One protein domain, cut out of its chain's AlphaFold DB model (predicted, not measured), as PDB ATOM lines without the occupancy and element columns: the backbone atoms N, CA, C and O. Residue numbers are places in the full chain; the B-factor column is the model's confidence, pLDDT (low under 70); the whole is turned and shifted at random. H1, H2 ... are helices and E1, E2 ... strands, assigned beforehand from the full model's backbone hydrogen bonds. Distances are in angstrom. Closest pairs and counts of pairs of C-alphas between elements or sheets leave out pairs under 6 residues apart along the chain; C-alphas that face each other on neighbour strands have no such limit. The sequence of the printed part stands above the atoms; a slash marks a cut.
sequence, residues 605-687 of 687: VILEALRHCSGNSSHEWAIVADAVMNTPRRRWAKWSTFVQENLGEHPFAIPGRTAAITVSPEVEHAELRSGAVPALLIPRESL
ATOM      1  N   VAL A 605      20.239  24.470  47.845       95.12
ATOM      2  CA  VAL A 605      20.751  25.640  48.582       95.12
ATOM      3  C   VAL A 605      22.115  26.117  48.066       95.12
ATOM      4  O   VAL A 605      22.385  27.312  48.034       95.12
ATOM      5  N   ILE A 606      22.971  25.200  47.606       96.31
ATOM      6  CA  ILE A 606      24.285  25.538  47.040       96.31
ATOM      7  C   ILE A 606      24.118  26.093  45.625       96.31
ATOM      8  O   ILE A 606      24.753  27.086  45.284       96.31
ATOM      9  N   LEU A 607      23.248  25.485  44.812       95.88
ATOM     10  CA  LEU A 607      22.943  25.983  43.466       95.88
ATOM     11  C   LEU A 607      22.305  27.378  43.511       95.88
ATOM     12  O   LEU A 607      22.656  28.247  42.715       95.88
ATOM     13  N   GLU A 608      21.408  27.618  44.466       94.88
ATOM     14  CA  GLU A 608      20.786  28.922  44.688       94.88
ATOM     15  C   GLU A 608      21.807  29.964  45.157       94.88
ATOM     16  O   GLU A 608      21.841  31.065  44.609       94.88
ATOM     17  N   ALA A 609      22.701  29.600  46.083       95.00
ATOM     18  CA  ALA A 609      23.807  30.455  46.506       95.00
ATOM     19  C   ALA A 609      24.744  30.812  45.335       95.00
ATOM     20  O   ALA A 609      25.090  31.979  45.148       95.00
ATOM     21  N   LEU A 610      25.107  29.838  44.493       95.19
ATOM     22  CA  LEU A 610      25.902  30.083  43.286       95.19
ATOM     23  C   LEU A 610      25.180  30.992  42.289       95.19
ATOM     24  O   LEU A 610      25.816  31.876  41.716       95.19
ATOM     25  N   ARG A 611      23.870  30.807  42.090       93.31
ATOM     26  CA  ARG A 611      23.055  31.671  41.222       93.31
ATOM     27  C   ARG A 611      22.968  33.093  41.773       93.31
ATOM     28  O   ARG A 611      23.074  34.041  41.007       93.31
ATOM     29  N   HIS A 612      22.813  33.266  43.083       92.00
ATOM     30  CA  HIS A 612      22.811  34.593  43.701       92.00
ATOM     31  C   HIS A 612      24.135  35.328  43.437       92.00
ATOM     32  O   HIS A 612      24.144  36.499  43.061       92.00
ATOM     33  N   CYS A 613      25.253  34.608  43.541       91.44
ATOM     34  CA  CYS A 613      26.584  35.153  43.297       91.44
ATOM     35  C   CYS A 613      26.946  35.308  41.805       91.44
ATOM     36  O   CYS A 613      27.942  35.966  41.497       91.44
ATOM     37  N   SER A 614      26.176  34.743  40.864       86.81
ATOM     38  CA  SER A 614      26.536  34.742  39.435       86.81
ATOM     39  C   SER A 614      26.405  36.114  38.775       86.81
ATOM     40  O   SER A 614      27.070  36.370  37.773       86.81
ATOM     41  N   GLY A 615      25.602  37.024  39.340       70.75
ATOM     42  CA  GLY A 615      25.447  38.396  38.834       70.75
ATOM     43  C   GLY A 615      26.749  39.207  38.830       70.75
ATOM     44  O   GLY A 615      26.876  40.150  38.055       70.75
ATOM     45  N   ASN A 616      27.733  38.800  39.639       59.88
ATOM     46  CA  ASN A 616      29.068  39.396  39.669       59.88
ATOM     47  C   ASN A 616      30.084  38.664  38.784       59.88
ATOM     48  O   ASN A 616      31.209  39.144  38.707       59.88
ATOM     49  N   SER A 617      29.701  37.528  38.169       67.25
ATOM     50  CA  SER A 617      30.458  36.709  37.198       67.25
ATOM     51  C   SER A 617      31.973  36.921  37.256       67.25
ATOM     52  O   SER A 617      32.592  37.301  36.263       67.25
ATOM     53  N   SER A 618      32.550  36.737  38.445       84.81
ATOM     54  CA  SER A 618      33.953  37.033  38.710       84.81
ATOM     55  C   SER A 618      34.804  35.791  38.484       84.81
ATOM     56  O   SER A 618      34.295  34.669  38.384       84.81
ATOM     57  N   HIS A 619      36.119  35.983  38.444       90.56
ATOM     58  CA  HIS A 619      37.064  34.876  38.408       90.56
ATOM     59  C   HIS A 619      36.843  33.891  39.571       90.56
ATOM     60  O   HIS A 619      36.829  32.676  39.378       90.56
ATOM     61  N   GLU A 620      36.590  34.405  40.778       91.81
ATOM     62  CA  GLU A 620      36.317  33.593  41.964       91.81
ATOM     63  C   GLU A 620      35.025  32.795  41.841       91.81
ATOM     64  O   GLU A 620      34.999  31.631  42.240       91.81
ATOM     65  N   TRP A 621      33.968  33.387  41.274       93.44
ATOM     66  CA  TRP A 621      32.727  32.656  41.028       93.44
ATOM     67  C   TRP A 621      32.985  31.435  40.145       93.44
ATOM     68  O   TRP A 621      32.549  30.340  40.492       93.44
ATOM     69  N   ALA A 622      33.743  31.606  39.057       92.06
ATOM     70  CA  ALA A 622      34.066  30.518  38.139       92.06
ATOM     71  C   ALA A 622      34.864  29.399  38.835       92.06
ATOM     72  O   ALA A 622      34.525  28.227  38.691       92.06
ATOM     73  N   ILE A 623      35.860  29.747  39.661       92.31
ATOM     74  CA  ILE A 623      36.632  28.765  40.446       92.31
ATOM     75  C   ILE A 623      35.720  27.963  41.380       92.31
ATOM     76  O   ILE A 623      35.808  26.734  41.440       92.31
ATOM     77  N   VAL A 624      34.849  28.647  42.126       94.62
ATOM     78  CA  VAL A 624      33.946  28.000  43.084       94.62
ATOM     79  C   VAL A 624      32.921  27.127  42.360       94.62
ATOM     80  O   VAL A 624      32.722  25.980  42.762       94.62
ATOM     81  N   ALA A 625      32.289  27.640  41.302       94.50
ATOM     82  CA  ALA A 625      31.311  26.910  40.499       94.50
ATOM     83  C   ALA A 625      31.913  25.616  39.934       94.50
ATOM     84  O   ALA A 625      31.319  24.546  40.078       94.50
ATOM     85  N   ASP A 626      33.126  25.688  39.393       92.12
ATOM     86  CA  ASP A 626      33.849  24.529  38.875       92.12
ATOM     87  C   ASP A 626      34.160  23.518  39.966       92.12
ATOM     88  O   ASP A 626      33.953  22.318  39.790       92.12
ATOM     89  N   ALA A 627      34.632  23.981  41.120       93.38
ATOM     90  CA  ALA A 627      34.951  23.108  42.238       93.38
ATOM     91  C   ALA A 627      33.694  22.395  42.785       93.38
ATOM     92  O   ALA A 627      33.738  21.209  43.130       93.38
ATOM     93  N   VAL A 628      32.549  23.088  42.813       94.62
ATOM     94  CA  VAL A 628      31.248  22.501  43.166       94.62
ATOM     95  C   VAL A 628      30.837  21.454  42.134       94.62
ATOM     96  O   VAL A 628      30.493  20.331  42.509       94.62
ATOM     97  N   MET A 629      30.884  21.786  40.843       94.00
ATOM     98  CA  MET A 629      30.402  20.883  39.798       94.00
ATOM     99  C   MET A 629      31.298  19.659  39.598       94.00
ATOM    100  O   MET A 629      30.757  18.585  39.343       94.00
ATOM    101  N   ASN A 630      32.609  19.782  39.825       90.44
ATOM    102  CA  ASN A 630      33.563  18.667  39.832       90.44
ATOM    103  C   ASN A 630      33.479  17.792  41.091       90.44
ATOM    104  O   ASN A 630      34.091  16.727  41.159       90.44
ATOM    105  N   THR A 631      32.744  18.213  42.125       90.31
ATOM    106  CA  THR A 631      32.575  17.390  43.324       90.31
ATOM    107  C   THR A 631      31.648  16.202  43.022       90.31
ATOM    108  O   THR A 631      30.478  16.425  42.692       90.31
ATOM    109  N   PRO A 632      32.101  14.941  43.209       85.06
ATOM    110  CA  PRO A 632      31.301  13.762  42.877       85.06
ATOM    111  C   PRO A 632      29.993  13.685  43.664       85.06
ATOM    112  O   PRO A 632      29.950  14.001  44.860       85.06
ATOM    113  N   ARG A 633      28.940  13.144  43.041       86.44
ATOM    114  CA  ARG A 633      27.588  13.050  43.624       86.44
ATOM    115  C   ARG A 633      27.560  12.387  45.007       86.44
ATOM    116  O   ARG A 633      26.910  12.883  45.926       86.44
ATOM    117  N   ARG A 634      28.330  11.310  45.201       85.88
ATOM    118  CA  ARG A 634      28.456  10.595  46.492       85.88
ATOM    119  C   ARG A 634      28.928  11.473  47.655       85.88
ATOM    120  O   ARG A 634      28.702  11.144  48.816       85.88
ATOM    121  N   ARG A 635      29.624  12.573  47.362       88.81
ATOM    122  CA  ARG A 635      30.117  13.504  48.375       88.81
ATOM    123  C   ARG A 635      29.018  14.454  48.827       88.81
ATOM    124  O   ARG A 635      28.892  14.684  50.025       88.81
ATOM    125  N   TRP A 636      28.177  14.904  47.902       92.19
ATOM    126  CA  TRP A 636      27.002  15.719  48.207       92.19
ATOM    127  C   TRP A 636      25.976  15.004  49.083       92.19
ATOM    128  O   TRP A 636      25.333  15.648  49.905       92.19
ATOM    129  N   ALA A 637      25.908  13.670  49.026       89.44
ATOM    130  CA  ALA A 637      25.084  12.878  49.942       89.44
ATOM    131  C   ALA A 637      25.435  13.083  51.434       89.44
ATOM    132  O   ALA A 637      24.615  12.795  52.299       89.44
ATOM    133  N   LYS A 638      26.636  13.598  51.746       91.94
ATOM    134  CA  LYS A 638      27.082  13.907  53.117       91.94
ATOM    135  C   LYS A 638      26.788  15.347  53.548       91.94
ATOM    136  O   LYS A 638      27.104  15.707  54.679       91.94
ATOM    137  N   TRP A 639      26.227  16.177  52.666       92.31
ATOM    138  CA  TRP A 639      25.978  17.594  52.937       92.31
ATOM    139  C   TRP A 639      25.046  17.802  54.134       92.31
ATOM    140  O   TRP A 639      25.362  18.590  55.018       92.31
ATOM    141  N   SER A 640      23.937  17.061  54.208       90.19
ATOM    142  CA  SER A 640      22.970  17.186  55.307       90.19
ATOM    143  C   SER A 640      23.594  16.872  56.669       90.19
ATOM    144  O   SER A 640      23.437  17.647  57.609       90.19
ATOM    145  N   THR A 641      24.356  15.779  56.765       90.56
ATOM    146  CA  THR A 641      25.102  15.413  57.977       90.56
ATOM    147  C   THR A 641      26.136  16.477  58.333       90.56
ATOM    148  O   THR A 641      26.203  16.903  59.481       90.56
ATOM    149  N   PHE A 642      26.890  16.975  57.346       90.19
ATOM    150  CA  PHE A 642      27.856  18.049  57.569       90.19
ATOM    151  C   PHE A 642      27.199  19.304  58.161       90.19
ATOM    152  O   PHE A 642      27.708  19.832  59.147       90.19
ATOM    153  N   VAL A 643      26.066  19.745  57.603       88.94
ATOM    154  CA  VAL A 643      25.319  20.918  58.083       88.94
ATOM    155  C   VAL A 643      24.844  20.727  59.526       88.94
ATOM    156  O   VAL A 643      24.943  21.654  60.326       88.94
ATOM    157  N   GLN A 644      24.372  19.527  59.881       86.06
ATOM    158  CA  GLN A 644      23.932  19.212  61.245       86.06
ATOM    159  C   GLN A 644      25.089  19.216  62.255       86.06
ATOM    160  O   GLN A 644      24.912  19.653  63.389       86.06
ATOM    161  N   GLU A 645      26.265  18.735  61.850       84.75
ATOM    162  CA  GLU A 645      27.421  18.557  62.734       84.75
ATOM    163  C   GLU A 645      28.317  19.804  62.847       84.75
ATOM    164  O   GLU A 645      28.988  19.975  63.861       84.75
ATOM    165  N   ASN A 646      28.346  20.681  61.836       73.06
ATOM    166  CA  ASN A 646      29.369  21.730  61.691       73.06
ATOM    167  C   ASN A 646      28.769  23.133  61.501       73.06
ATOM    168  O   ASN A 646      29.148  23.846  60.575       73.06
ATOM    169  N   LEU A 647      27.855  23.548  62.386       65.62
ATOM    170  CA  LEU A 647      27.150  24.845  62.375       65.62
ATOM    171  C   LEU A 647      28.058  26.093  62.572       65.62
ATOM    172  O   LEU A 647      27.771  26.926  63.431       65.62
ATOM    173  N   GLY A 648      29.126  26.257  61.783       57.94
ATOM    174  CA  GLY A 648      29.812  27.544  61.604       57.94
ATOM    175  C   GLY A 648      31.343  27.546  61.569       57.94
ATOM    176  O   GLY A 648      31.908  28.583  61.243       57.94
ATOM    177  N   GLU A 649      32.041  26.451  61.894       66.69
ATOM    178  CA  GLU A 649      33.499  26.531  62.144       66.69
ATOM    179  C   GLU A 649      34.391  25.924  61.052       66.69
ATOM    180  O   GLU A 649      35.581  26.248  60.972       66.69
ATOM    181  N   HIS A 650      33.859  25.051  60.191       83.94
ATOM    182  CA  HIS A 650      34.676  24.277  59.252       83.94
ATOM    183  C   HIS A 650      34.105  24.284  57.833       83.94
ATOM    184  O   HIS A 650      32.895  24.145  57.670       83.94
ATOM    185  N   PRO A 651      34.950  24.415  56.792       88.62
ATOM    186  CA  PRO A 651      34.491  24.343  55.413       88.62
ATOM    187  C   PRO A 651      34.097  22.909  55.045       88.62
ATOM    188  O   PRO A 651      34.791  21.945  55.387       88.62
ATOM    189  N   PHE A 652      33.022  22.767  54.273       89.81
ATOM    190  CA  PHE A 652      32.697  21.522  53.598       89.81
ATOM    191  C   PHE A 652      33.829  21.181  52.642       89.81
ATOM    192  O   PHE A 652      34.221  21.971  51.779       89.81
ATOM    193  N   ALA A 653      34.390  19.994  52.819       82.56
ATOM    194  CA  ALA A 653      35.575  19.618  52.086       82.56
ATOM    195  C   ALA A 653      35.223  19.344  50.616       82.56
ATOM    196  O   ALA A 653      34.523  18.373  50.324       82.56
ATOM    197  N   ILE A 654      35.788  20.131  49.705       85.56
ATOM    198  CA  ILE A 654      35.738  19.937  48.252       85.56
ATOM    199  C   ILE A 654      37.034  19.241  47.783       85.56
ATOM    200  O   ILE A 654      38.108  19.532  48.327       85.56
ATOM    201  N   PRO A 655      36.978  18.291  46.826       78.06
ATOM    202  CA  PRO A 655      38.173  17.683  46.236       78.06
ATOM    203  C   PRO A 655      39.162  18.730  45.695       78.06
ATOM    204  O   PRO A 655      38.765  19.771  45.190       78.06
ATOM    205  N   GLY A 656      40.466  18.490  45.848       76.38
ATOM    206  CA  GLY A 656      41.514  19.407  45.372       76.38
ATOM    207  C   GLY A 656      41.702  20.699  46.185       76.38
ATOM    208  O   GLY A 656      42.735  21.342  46.033       76.38
ATOM    209  N   ARG A 657      40.774  21.058  47.090       76.00
ATOM    210  CA  ARG A 657      40.810  22.300  47.901       76.00
ATOM    211  C   ARG A 657      40.955  23.583  47.066       76.00
ATOM    212  O   ARG A 657      41.506  24.570  47.544       76.00
ATOM    213  N   THR A 658      40.449  23.567  45.836       83.50
ATOM    214  CA  THR A 658      40.435  24.730  44.937       83.50
ATOM    215  C   THR A 658      39.407  25.780  45.360       83.50
ATOM    216  O   THR A 658      39.572  26.953  45.048       83.50
ATOM    217  N   ALA A 659      38.392  25.373  46.126       90.06
ATOM    218  CA  ALA A 659      37.417  26.250  46.760       90.06
ATOM    219  C   ALA A 659      36.986  25.710  48.134       90.06
ATOM    220  O   ALA A 659      37.211  24.539  48.465       90.06
ATOM    221  N   ALA A 660      36.323  26.559  48.917       90.31
ATOM    222  CA  ALA A 660      35.667  26.195  50.168       90.31
ATOM    223  C   ALA A 660      34.169  26.531  50.127       90.31
ATOM    224  O   ALA A 660      33.763  27.516  49.519       90.31
ATOM    225  N   ILE A 661      33.344  25.736  50.808       92.75
ATOM    226  CA  ILE A 661      31.945  26.087  51.087       92.75
ATOM    227  C   ILE A 661      31.778  26.114  52.592       92.75
ATOM    228  O   ILE A 661      32.053  25.115  53.251       92.75
ATOM    229  N   THR A 662      31.310  27.229  53.134       91.50
ATOM    230  CA  THR A 662      31.162  27.396  54.580       91.50
ATOM    231  C   THR A 662      29.764  27.892  54.894       91.50
ATOM    232  O   THR A 662      29.291  28.859  54.303       91.50
ATOM    233  N   VAL A 663      29.108  27.247  55.854       89.56
ATOM    234  CA  VAL A 663      27.885  27.786  56.452       89.56
ATOM    235  C   VAL A 663      28.302  28.877  57.424       89.56
ATOM    236  O   VAL A 663      29.032  28.594  58.371       89.56
ATOM    237  N   SER A 664      27.875  30.113  57.185       88.88
ATOM    238  CA  SER A 664      28.268  31.257  58.003       88.88
ATOM    239  C   SER A 664      27.048  31.877  58.688       88.88
ATOM    240  O   SER A 664      26.060  32.178  58.015       88.88
ATOM    241  N   PRO A 665      27.086  32.092  60.017       86.38
ATOM    242  CA  PRO A 665      26.073  32.882  60.712       86.38
ATOM    243  C   PRO A 665      26.261  34.392  60.502       86.38
ATOM    244  O   PRO A 665      25.408  35.168  60.912       86.38
ATOM    245  N   GLU A 666      27.386  34.816  59.917       88.06
ATOM    246  CA  GLU A 666      27.745  36.231  59.753       88.06
ATOM    247  C   GLU A 666      27.180  36.848  58.468       88.06
ATOM    248  O   GLU A 666      27.247  38.063  58.303       88.06
ATOM    249  N   VAL A 667      26.656  36.028  57.551       89.75
ATOM    250  CA  VAL A 667      26.178  36.473  56.237       89.75
ATOM    251  C   VAL A 667      24.664  36.310  56.151       89.75
ATOM    252  O   VAL A 667      24.130  35.238  56.430       89.75
ATOM    253  N   GLU A 668      23.971  37.381  55.769       90.56
ATOM    254  CA  GLU A 668      22.511  37.380  55.568       90.56
ATOM    255  C   GLU A 668      22.127  36.798  54.198       90.56
ATOM    256  O   GLU A 668      21.059  36.212  54.020       90.56
ATOM    257  N   HIS A 669      23.022  36.931  53.218       92.50
ATOM    258  CA  HIS A 669      22.877  36.416  51.860       92.50
ATOM    259  C   HIS A 669      24.133  35.652  51.449       92.50
ATOM    260  O   HIS A 669      25.196  35.823  52.046       92.50
ATOM    261  N   ALA A 670      24.002  34.779  50.450       94.00
ATOM    262  CA  ALA A 670      25.158  34.068  49.928       94.00
ATOM    263  C   ALA A 670      26.186  35.063  49.375       94.00
ATOM    264  O   ALA A 670      25.832  35.964  48.620       94.00
ATOM    265  N   GLU A 671      27.454  34.888  49.734       94.12
ATOM    266  CA  GLU A 671      28.535  35.751  49.258       94.12
ATOM    267  C   GLU A 671      29.772  34.941  48.867       94.12
ATOM    268  O   GLU A 671      30.028  33.848  49.383       94.12
ATOM    269  N   LEU A 672      30.548  35.491  47.934       93.06
ATOM    270  CA  LEU A 672      31.865  34.978  47.581       93.06
ATOM    271  C   LEU A 672      32.929  35.734  48.364       93.06
ATOM    272  O   LEU A 672      32.976  36.964  48.344       93.06
ATOM    273  N   ARG A 673      33.827  34.993  49.007       91.44
ATOM    274  CA  ARG A 673      35.007  35.548  49.663       91.44
ATOM    275  C   ARG A 673      36.242  35.232  48.832       91.44
ATOM    276  O   ARG A 673      36.623  34.066  48.701       91.44
ATOM    277  N   SER A 674      36.880  36.273  48.304       89.50
ATOM    278  CA  SER A 674      38.170  36.158  47.623       89.50
ATOM    279  C   SER A 674      39.280  35.770  48.605       89.50
ATOM    280  O   SER A 674      39.262  36.129  49.785       89.50
ATOM    281  N   GLY A 675      40.274  35.041  48.112       87.88
ATOM    282  CA  GLY A 675      41.427  34.596  48.887       87.88
ATOM    283  C   GLY A 675      42.267  33.602  48.093       87.88
ATOM    284  O   GLY A 675      41.945  33.286  46.953       87.88
ATOM    285  N   ALA A 676      43.327  33.073  48.713       86.19
ATOM    286  CA  ALA A 676      44.145  32.018  48.097       86.19
ATOM    287  C   ALA A 676      43.322  30.761  47.751       86.19
ATOM    288  O   ALA A 676      43.657  30.038  46.819       86.19
ATOM    289  N   VAL A 677      42.247  30.523  48.506       89.50
ATOM    290  CA  VAL A 677      41.196  29.551  48.207       89.50
ATOM    291  C   VAL A 677      39.870  30.309  48.279       89.50
ATOM    292  O   VAL A 677      39.447  30.646  49.390       89.50
ATOM    293  N   PRO A 678      39.240  30.636  47.139       92.69
ATOM    294  CA  PRO A 678      37.934  31.283  47.118       92.69
ATOM    295  C   PRO A 678      36.889  30.476  47.891       92.69
ATOM    296  O   PRO A 678      36.898  29.242  47.863       92.69
ATOM    297  N   ALA A 679      35.983  31.163  48.587       92.69
ATOM    298  CA  ALA A 679      34.962  30.510  49.399       92.69
ATOM    299  C   ALA A 679      33.547  30.995  49.071       92.69
ATOM    300  O   ALA A 679      33.322  32.194  48.928       92.69
ATOM    301  N   LEU A 680      32.597  30.061  49.022       94.69
ATOM    302  CA  LEU A 680      31.164  30.344  49.035       94.69
ATOM    303  C   LEU A 680      30.659  30.304  50.472       94.69
ATOM    304  O   LEU A 680      30.727  29.263  51.132       94.69
ATOM    305  N   LEU A 681      30.144  31.430  50.944       93.81
ATOM    306  CA  LEU A 681      29.524  31.532  52.256       93.81
ATOM    307  C   LEU A 681      28.014  31.411  52.098       93.81
ATOM    308  O   LEU A 681      27.412  32.143  51.318       93.81
ATOM    309  N   ILE A 682      27.415  30.463  52.816       93.12
ATOM    310  CA  ILE A 682      25.979  30.179  52.771       93.12
ATOM    311  C   ILE A 682      25.353  30.642  54.092       93.12
ATOM    312  O   ILE A 682      25.839  30.219  55.148       93.12
ATOM    313  N   PRO A 683      24.290  31.469  54.062       91.38
ATOM    314  CA  PRO A 683      23.588  31.889  55.266       91.38
ATOM    315  C   PRO A 683      23.039  30.686  56.017       91.38
ATOM    316  O   PRO A 683      22.423  29.792  55.432       91.38
ATOM    317  N   ARG A 684      23.208  30.686  57.338       86.94
ATOM    318  CA  ARG A 684      22.640  29.635  58.190       86.94
ATOM    319  C   ARG A 684      21.116  29.540  58.075       86.94
ATOM    320  O   ARG A 684      20.578  28.453  58.223       86.94
ATOM    321  N   GLU A 685      20.436  30.654  57.819       86.44
ATOM    322  CA  GLU A 685      18.972  30.720  57.705       86.44
ATOM    323  C   GLU A 685      18.422  30.080  56.419       86.44
ATOM    324  O   GLU A 685      17.222  29.840  56.321       86.44
ATOM    325  N   SER A 686      19.282  29.793  55.435       83.31
ATOM    326  CA  SER A 686      18.903  29.147  54.171       83.31
ATOM    327  C   SER A 686      18.914  27.611  54.231       83.31
ATOM    328  O   SER A 686      18.626  26.967  53.221       83.31
ATOM    329  N   LEU A 687      19.289  27.027  55.376       82.69
ATOM    330  CA  LEU A 687      19.433  25.585  55.626       82.69
ATOM    331  C   LEU A 687      18.334  25.091  56.564       82.69
ATOM    332  O   LEU A 687      17.849  23.962  56.324       82.69
TER     333      LEU A 687
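What this domain is: This is residues 605 to 687 of the 687 residues of an uncharacterized protein of Acidimicrobiia bacterium (UniProt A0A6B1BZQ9). A small three-stranded sheet is covered on one face by a hairpin of two helices, H1 and H2, in two layers, while the short helices H3 and H4 lie off the sheet, out beyond its E1 edge. A long link, residues 646 to 659, brings the chain back from H4 to E1. The printed part has 83 residues, with four named helices followed by three named strands, H1 H2 H3 H4 E1 E2 E3; the sheet is mixed, in the order E1 E3 E2, and the class is mixed, helices and strands. The whole is compact, with a radius of gyration of the C-alphas of 11.7 A, and rounded, spanning 31 by 28 by 22 A.

Where its parts are: H1, residues 605 to 614, begins at C-alpha 605 (20.751, 25.640, 48.582) and is 14.1 A long from first to last C-alpha. H2, residues 619 to 629, is 15.6 A long and ends at C-alpha 629 (30.402, 20.883, 39.798). H3 is residues 633 to 636, 5.3 A, and H4 is residues 639 to 645, 9.9 A. The strands are E1, residues 660 to 664, 11.9 A; E2, residues 671 to 673, 6.5 A; and E3, residues 679 to 683, 12.9 A, which ends at C-alpha 683 (23.588, 31.889, 55.266).

How they stand to each other: H1 and H2 form a helical hairpin and touch, the closest C-alphas being those of Ser 614 and Trp 621, 6.7 A apart; they run opposite ways at a shallow tilt of 24 degrees. Both are on the same face of the sheet. H1, at a height over the sheet of 8.6 A, lies over E3 and E2; on the local plane it stands at 63 degrees to E3, only just across the strands. H2, at a height of 9.2 A, lies over E1 and E3, and only just over E2, where 3 of its C-alphas fall; on the local plane it stands at 88 degrees to E1, across the strands. E1 and E3 are parallel at 25 degrees, with N 680 and O 660 within hydrogen-bond range at 2.8 A. E2 and E3 form an antiparallel hairpin at 147 degrees, with N 673 and O 679 within range at 2.8 A. H3 and H4 meet only through their link and are not on the sheet; the closest C-alphas of H4 and E1 are those of Val 643 and Val 663, 7.5 A apart. In H1, H2 and H4 every O i to N i+4 pair is within hydrogen-bond range; H3 is too short for such a pair.

The domain as a whole: The C-alphas farthest apart are those of Ser 617 and Glu 645, at 31.5 A. The printed part has no cut, and it ends at the chain's last residue, Leu 687. The link from H4 to E1 is long, with 14 residues. The mean pLDDT of the printed part is 87.8; residues 616 to 617 and 647 to 649 are under 70.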